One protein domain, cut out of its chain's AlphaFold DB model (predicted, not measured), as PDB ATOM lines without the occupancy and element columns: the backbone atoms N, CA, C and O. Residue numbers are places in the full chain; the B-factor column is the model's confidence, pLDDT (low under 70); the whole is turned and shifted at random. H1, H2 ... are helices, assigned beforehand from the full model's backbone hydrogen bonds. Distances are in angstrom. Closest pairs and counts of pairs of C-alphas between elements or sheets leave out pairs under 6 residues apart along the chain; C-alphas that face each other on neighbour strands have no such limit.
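This is residues 29 to 83 of the 83 residues of the protein "Winged helix DNA-binding domain-containing protein" of Phenylobacterium sp. 20VBR1 (UniProt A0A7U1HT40). Three short helices, H1, H2 and H3, set at wide angles to one another, make a small head, and a tail with no named element, residues 69 to 83, ends well away from it at Thr 83 and makes much of the length. The printed part has 55 residues with three named helices in the order H1, H2, H3 and no named strand. The class is all helix, though under half of the residues, 24 of 55, are in named elements. The whole is compact, with a radius of gyration of the C-alphas of 11.4 A, and its outline is elongated, 38 by 23 by 20 A.

H1, residues 29 to 36, and H2, residues 46 to 52, are close but not clearly touching; their closest C-alphas, those of Pro 29 and Leu 51, are 6.9 A apart. Their lines are about perpendicular, at 78 degrees. H1 touches H3, residues 60 to 68, with the C-alphas of Pro 29 and Leu 63 closest at 5.9 A. These two lines are about perpendicular, at 87 degrees. H2 and H3 are close but not clearly touching, with the C-alphas of Phe 48 and Pro 60 closest at 6.2 A. They run opposite ways at a steep tilt of 59 degrees. In H1, H2 and H3 every O i to N i+4 pair is within hydrogen-bond range.

H1 begins at C-alpha 29, (215.317, 225.216, 199.744), and is 10.4 A long from first to last C-alpha. H2 begins at C-alpha 46, (213.533, 237.557, 204.950), and is 9.9 A long. H3, the longest helix, is 12.5 A long and ends at C-alpha 68, (202.644, 224.142, 200.839).

The two C-alphas farthest apart, those of Gly 57 and Thr 83, are 38.4 A apart. The printed part has no cut, and the links H1 to H2 and H2 to H3 are short. Residues 69 to 83 have C-alphas 7 to 24 A from the mean of the C-alphas. The mean pLDDT of the printed part is 92.0, and residues 80 to 83 are under 70.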
ATOM      1  N   PRO A  29     215.585 224.491 198.500       96.75
ATOM      2  CA  PRO A  29     215.317 225.216 199.744       96.75
ATOM      3  C   PRO A  29     215.439 224.341 200.993       96.75
ATOM      4  O   PRO A  29     216.058 224.744 201.976       96.75
ATOM      5  N   MET A  30     214.893 223.127 200.946       97.06
ATOM      6  CA  MET A  30     214.878 222.210 202.081       97.06
ATOM      7  C   MET A  30     216.292 221.707 202.434       97.06
ATOM      8  O   MET A  30     216.662 221.701 203.608       97.06
ATOM      9  N   GLU A  31     217.131 221.388 201.442       97.31
ATOM     10  CA  GLU A  31     218.537 221.026 201.678       97.31
ATOM     11  C   GLU A  31     219.340 222.183 202.281       97.31
ATOM     12  O   GLU A  31     220.111 221.979 203.223       97.31
ATOM     13  N   ALA A  32     219.143 223.406 201.780       97.44
ATOM     14  CA  ALA A  32     219.787 224.593 202.338       97.44
ATOM     15  C   ALA A  32     219.363 224.839 203.789       97.44
ATOM     16  O   ALA A  32     220.215 225.076 204.645       97.44
ATOM     17  N   LEU A  33     218.064 224.748 204.090       96.19
ATOM     18  CA  LEU A  33     217.543 224.956 205.441       96.19
ATOM     19  C   LEU A  33     218.075 223.920 206.433       96.19
ATOM     20  O   LEU A  33     218.416 224.295 207.554       96.19
ATOM     21  N   ARG A  34     218.234 222.651 206.027       95.56
ATOM     22  CA  ARG A  34     218.896 221.629 206.858       95.56
ATOM     23  C   ARG A  34     220.345 222.000 207.170       95.56
ATOM     24  O   ARG A  34     220.767 221.865 208.313       95.56
ATOM     25  N   ARG A  35     221.102 222.492 206.182       95.69
ATOM     26  CA  ARG A  35     222.507 222.904 206.375       95.69
ATOM     27  C   ARG A  35     222.645 224.149 207.250       95.69
ATOM     28  O   ARG A  35     223.600 224.252 208.010       95.69
ATOM     29  N   LEU A  36     221.711 225.091 207.125       95.50
ATOM     30  CA  LEU A  36     221.704 226.348 207.880       95.50
ATOM     31  C   LEU A  36     221.088 226.209 209.276       95.50
ATOM     32  O   LEU A  36     221.220 227.127 210.078       95.50
ATOM     33  N   VAL A  37     220.441 225.073 209.560       94.44
ATOM     34  CA  VAL A  37     219.642 224.865 210.774       94.44
ATOM     35  C   VAL A  37     218.533 225.925 210.863       94.44
ATOM     36  O   VAL A  37     218.293 226.546 211.891       94.44
ATOM     37  N   GLY A  38     217.855 226.153 209.737       93.56
ATOM     38  CA  GLY A  38     216.818 227.171 209.591       93.56
ATOM     39  C   GLY A  38     217.340 228.558 209.202       93.56
ATOM     40  O   GLY A  38     218.537 228.826 209.121       93.56
ATOM     41  N   VAL A  39     216.401 229.456 208.912       93.81
ATOM     42  CA  VAL A  39     216.664 230.869 208.615       93.81
ATOM     43  C   VAL A  39     215.620 231.737 209.299       93.81
ATOM     44  O   VAL A  39     214.506 231.301 209.582       93.81
ATOM     45  N   GLN A  40     215.985 232.988 209.539       92.38
ATOM     46  CA  GLN A  40     215.110 233.972 210.162       92.38
ATOM     47  C   GLN A  40     213.897 234.266 209.262       92.38
ATOM     48  O   GLN A  40     214.047 234.583 208.079       92.38
ATOM     49  N   ALA A  41     212.694 234.152 209.829       93.06
ATOM     50  CA  ALA A  41     211.421 234.258 209.110       93.06
ATOM     51  C   ALA A  41     210.418 235.232 209.761       93.06
ATOM     52  O   ALA A  41     209.215 235.149 209.508       93.06
ATOM     53  N   GLN A  42     210.902 236.166 210.589       90.56
ATOM     54  CA  GLN A  42     210.076 237.165 211.279       90.56
ATOM     55  C   GLN A  42     209.377 238.108 210.302       90.56
ATOM     56  O   GLN A  42     208.195 238.402 210.466       90.56
ATOM     57  N   LEU A  43     210.088 238.562 209.263       91.81
ATOM     58  CA  LEU A  43     209.476 239.312 208.170       91.81
ATOM     59  C   LEU A  43     209.193 238.363 207.001       91.81
ATOM     60  O   LEU A  43     210.067 237.563 206.651       91.81
ATOM     61  N   PRO A  44     208.035 238.492 206.324       89.88
ATOM     62  CA  PRO A  44     207.653 237.598 205.231       89.88
ATOM     63  C   PRO A  44     208.698 237.465 204.118       89.88
ATOM     64  O   PRO A  44     208.800 236.413 203.501       89.88
ATOM     65  N   ARG A  45     209.487 238.516 203.854       93.06
ATOM     66  CA  ARG A  45     210.491 238.544 202.775       93.06
ATOM     67  C   ARG A  45     211.858 237.977 203.174       93.06
ATOM     68  O   ARG A  45     212.596 237.543 202.292       93.06
ATOM     69  N   THR A  46     212.204 237.968 204.462       93.00
ATOM     70  CA  THR A  46     213.533 237.557 204.950       93.00
ATOM     71  C   THR A  46     213.966 236.159 204.500       93.00
ATOM     72  O   THR A  46     215.089 236.046 204.003       93.00
ATOM     73  N   PRO A  47     213.131 235.102 204.592       95.06
ATOM     74  CA  PRO A  47     213.579 233.761 204.225       95.06
ATOM     75  C   PRO A  47     213.840 233.646 202.716       95.06
ATOM     76  O   PRO A  47     214.816 233.021 202.309       95.06
ATOM     77  N   PHE A  48     213.047 234.331 201.885       97.00
ATOM     78  CA  PHE A  48     213.257 234.378 200.436       97.00
ATOM     79  C   PHE A  48     214.578 235.056 200.077       97.00
ATOM     80  O   PHE A  48     215.337 234.527 199.271       97.00
ATOM     81  N   LEU A  49     214.885 236.202 200.695       96.62
ATOM     82  CA  LEU A  49     216.148 236.901 200.452       96.62
ATOM     83  C   LEU A  49     217.351 236.077 200.932       96.62
ATOM     84  O   LEU A  49     218.367 236.001 200.243       96.62
ATOM     85  N   GLY A  50     217.223 235.437 202.097       96.38
ATOM     86  CA  GLY A  50     218.263 234.589 202.670       96.38
ATOM     87  C   GLY A  50     218.596 233.371 201.805       96.38
ATOM     88  O   GLY A  50     219.768 233.010 201.707       96.38
ATOM     89  N   LEU A  51     217.596 232.761 201.163       97.69
ATOM     90  CA  LEU A  51     217.815 231.663 200.220       97.69
ATOM     91  C   LEU A  51     218.293 232.161 198.853       97.69
ATOM     92  O   LEU A  51     219.217 231.574 198.295       97.69
ATOM     93  N   TRP A  52     217.758 233.274 198.345       97.75
ATOM     94  CA  TRP A  52     218.185 233.860 197.069       97.75
ATOM     95  C   TRP A  52     219.689 234.160 197.028       97.75
ATOM     96  O   TRP A  52     220.344 233.883 196.021       97.75
ATOM     97  N   SER A  53     220.262 234.651 198.133       97.00
ATOM     98  CA  SER A  53     221.700 234.933 198.215       97.00
ATOM     99  C   SER A  53     222.590 233.686 198.281       97.00
ATOM    100  O   SER A  53     223.793 233.803 198.064       97.00
ATOM    101  N   ARG A  54     222.022 232.504 198.560       97.94
ATOM    102  CA  ARG A  54     222.754 231.248 198.820       97.94
ATOM    103  C   ARG A  54     222.533 230.169 197.771       97.94
ATOM    104  O   ARG A  54     223.383 229.303 197.603       97.94
ATOM    105  N   LEU A  55     221.400 230.203 197.081       98.44
ATOM    106  CA  LEU A  55     220.973 229.150 196.169       98.44
ATOM    107  C   LEU A  55     221.047 229.620 194.722       98.44
ATOM    108  O   LEU A  55     220.478 230.656 194.373       98.44
ATOM    109  N   ALA A  56     221.755 228.878 193.878       98.31
ATOM    110  CA  ALA A  56     221.826 229.135 192.446       98.31
ATOM    111  C   ALA A  56     220.474 228.805 191.794       98.31
ATOM    112  O   ALA A  56     219.881 227.773 192.082       98.31
ATOM    113  N   GLY A  57     219.966 229.698 190.940       97.38
ATOM    114  CA  GLY A  57     218.693 229.485 190.235       97.38
ATOM    115  C   GLY A  57     217.422 229.587 191.090       97.38
ATOM    116  O   GLY A  57     216.342 229.390 190.545       97.38
ATOM    117  N   PHE A  58     217.535 229.928 192.378       98.12
ATOM    118  CA  PHE A  58     216.395 230.012 193.297       98.12
ATOM    119  C   PHE A  58     215.296 230.955 192.815       98.12
ATOM    120  O   PHE A  58     215.555 232.122 192.489       98.12
ATOM    121  N   LYS A  59     214.064 230.454 192.874       97.81
ATOM    122  CA  LYS A  59     212.835 231.195 192.632       97.81
ATOM    123  C   LYS A  59     211.976 231.205 193.902       97.81
ATOM    124  O   LYS A  59     211.968 230.225 194.647       97.81
ATOM    125  N   PRO A  60     211.227 232.286 194.184       96.88
ATOM    126  CA  PRO A  60     210.332 232.328 195.341       96.88
ATOM    127  C   PRO A  60     209.328 231.167 195.397       96.88
ATOM    128  O   PRO A  60     208.960 230.724 196.485       96.88
ATOM    129  N   GLU A  61     208.907 230.662 194.241       98.06
ATOM    130  CA  GLU A  61     207.986 229.535 194.100       98.06
ATOM    131  C   GLU A  61     208.559 228.247 194.702       98.06
ATOM    132  O   GLU A  61     207.804 227.481 195.290       98.06
ATOM    133  N   ASP A  62     209.881 228.052 194.658       97.69
ATOM    134  CA  ASP A  62     210.536 226.859 195.205       97.69
ATOM    135  C   ASP A  62     210.327 226.765 196.725       97.69
ATOM    136  O   ASP A  62     210.027 225.702 197.268       97.69
ATOM    137  N   LEU A  63     210.457 227.897 197.434       97.25
ATOM    138  CA  LEU A  63     210.209 227.948 198.878       97.25
ATOM    139  C   LEU A  63     208.710 227.874 199.196       97.25
ATOM    140  O   LEU A  63     208.341 227.247 200.185       97.25
ATOM    141  N   ARG A  64     207.845 228.496 198.382       97.06
ATOM    142  CA  ARG A  64     206.387 228.400 198.581       97.06
ATOM    143  C   ARG A  64     205.904 226.963 198.452       97.06
ATOM    144  O   ARG A  64     205.231 226.495 199.359       97.06
ATOM    145  N   ALA A  65     206.323 226.260 197.403       97.44
ATOM    146  CA  ALA A  65     205.973 224.862 197.185       97.44
ATOM    147  C   ALA A  65     206.423 223.977 198.357       97.44
ATOM    148  O   ALA A  65     205.652 223.151 198.832       97.44
ATOM    149  N   ALA A  66     207.631 224.196 198.890       96.94
ATOM    150  CA  ALA A  66     208.118 223.456 200.056       96.94
ATOM    151  C   ALA A  66     207.301 223.730 201.336       96.94
ATOM    152  O   ALA A  66     207.144 222.843 202.173       96.94
ATOM    153  N   ILE A  67     206.774 224.947 201.500       96.00
ATOM    154  CA  ILE A  67     205.876 225.287 202.613       96.00
ATOM    155  C   ILE A  67     204.498 224.647 202.410       96.00
ATOM    156  O   ILE A  67     203.960 224.050 203.338       96.00
ATOM    157  N   GLU A  68     203.941 224.733 201.202       97.25
ATOM    158  CA  GLU A  68     202.644 224.142 200.839       97.25
ATOM    159  C   GLU A  68     202.649 222.610 200.956       97.25
ATOM    160  O   GLU A  68     201.659 222.023 201.377       97.25
ATOM    161  N   ALA A  69     203.781 221.967 200.657       97.56
ATOM    162  CA  ALA A  69     203.995 220.531 200.836       97.56
ATOM    163  C   ALA A  69     204.302 220.120 202.290       97.56
ATOM    164  O   ALA A  69     204.448 218.934 202.570       97.56
ATOM    165  N   HIS A  70     204.400 221.080 203.217       95.44
ATOM    166  CA  HIS A  70     204.764 220.879 204.626       95.44
ATOM    167  C   HIS A  70     206.187 220.322 204.853       95.44
ATOM    168  O   HIS A  70     206.526 219.925 205.969       95.44
ATOM    169  N   ASP A  71     207.056 220.363 203.841       95.62
ATOM    170  CA  ASP A  71     208.482 220.027 203.967       95.62
ATOM    171  C   ASP A  71     209.266 221.104 204.735       95.62
ATOM    172  O   ASP A  71     210.341 220.851 205.290       95.62
ATOM    173  N   VAL A  72     208.739 222.331 204.749       95.62
ATOM    174  CA  VAL A  72     209.281 223.485 205.465       95.62
ATOM    175  C   VAL A  72     208.165 224.146 206.259       95.62
ATOM    176  O   VAL A  72     207.099 224.444 205.730       95.62
ATOM    177  N   VAL A  73     208.429 224.451 207.527       94.06
ATOM    178  CA  VAL A  73     207.474 225.146 208.398       94.06
ATOM    179  C   VAL A  73     208.060 226.451 208.920       94.06
ATOM    180  O   VAL A  73     209.263 226.563 209.165       94.06
ATOM    181  N   ARG A  74     207.194 227.447 209.132       92.31
ATOM    182  CA  ARG A  74     207.531 228.636 209.920       92.31
ATOM    183  C   ARG A  74     207.102 228.393 211.359       92.31
ATOM    184  O   ARG A  74     205.911 228.276 211.625       92.31
ATOM    185  N   ALA A  75     208.060 228.358 212.274       91.12
ATOM    186  CA  ALA A  75     207.813 228.126 213.690       91.12
ATOM    187  C   ALA A  75     208.628 229.092 214.553       91.12
ATOM    188  O   ALA A  75     209.649 229.623 214.111       91.12
ATOM    189  N   THR A  76     208.186 229.289 215.792       89.12
ATOM    190  CA  THR A  76     209.020 229.903 216.824       89.12
ATOM    191  C   THR A  76     210.013 228.857 217.310       89.12
ATOM    192  O   THR A  76     209.630 227.827 217.862       89.12
ATOM    193  N   ALA A  77     211.292 229.093 217.052       84.44
ATOM    194  CA  ALA A  77     212.383 228.217 217.445       84.44
ATOM    195  C   ALA A  77     213.646 229.056 217.634       84.44
ATOM    196  O   ALA A  77     213.786 230.090 216.989       84.44
ATOM    197  N   MET A  78     214.566 228.581 218.479       74.31
ATOM    198  CA  MET A  78     215.880 229.189 218.724       74.31
ATOM    199  C   MET A  78     215.819 230.701 219.002       74.31
ATOM    200  O   MET A  78     215.969 231.522 218.104       74.31
ATOM    201  N   ARG A  79     215.696 231.039 220.291       73.06
ATOM    202  CA  ARG A  79     215.710 232.406 220.834       73.06
ATOM    203  C   ARG A  79     214.599 233.294 220.263       73.06
ATOM    204  O   ARG A  79     214.770 233.974 219.256       73.06
ATOM    205  N   GLU A  80     213.482 233.351 220.977       66.69
ATOM    206  CA  GLU A  80     212.521 234.440 220.812       66.69
ATOM    207  C   GLU A  80     212.956 235.656 221.645       66.69
ATOM    208  O   GLU A  80     213.625 235.486 222.672       66.69
ATOM    209  N   PRO A  81     212.628 236.890 221.230       60.53
ATOM    210  CA  PRO A  81     212.697 238.024 222.135       60.53
ATOM    211  C   PRO A  81     211.675 237.777 223.246       60.53
ATOM    212  O   PRO A  81     210.473 237.781 222.985       60.53
ATOM    213  N   SER A  82     212.145 237.538 224.471       60.22
ATOM    214  CA  SER A  82     211.288 237.591 225.651       60.22
ATOM    215  C   SER A  82     210.687 238.993 225.712       60.22
ATOM    216  O   SER A  82     211.417 239.978 225.841       60.22
ATOM    217  N   THR A  83     209.375 239.066 225.511       54.16
ATOM    218  CA  THR A  83     208.589 240.294 225.674       54.16
ATOM    219  C   THR A  83     208.064 240.351 227.098       54.16
ATOM    220  O   THR A  83     207.766 239.263 227.641       54.16
TER     221      THR A  83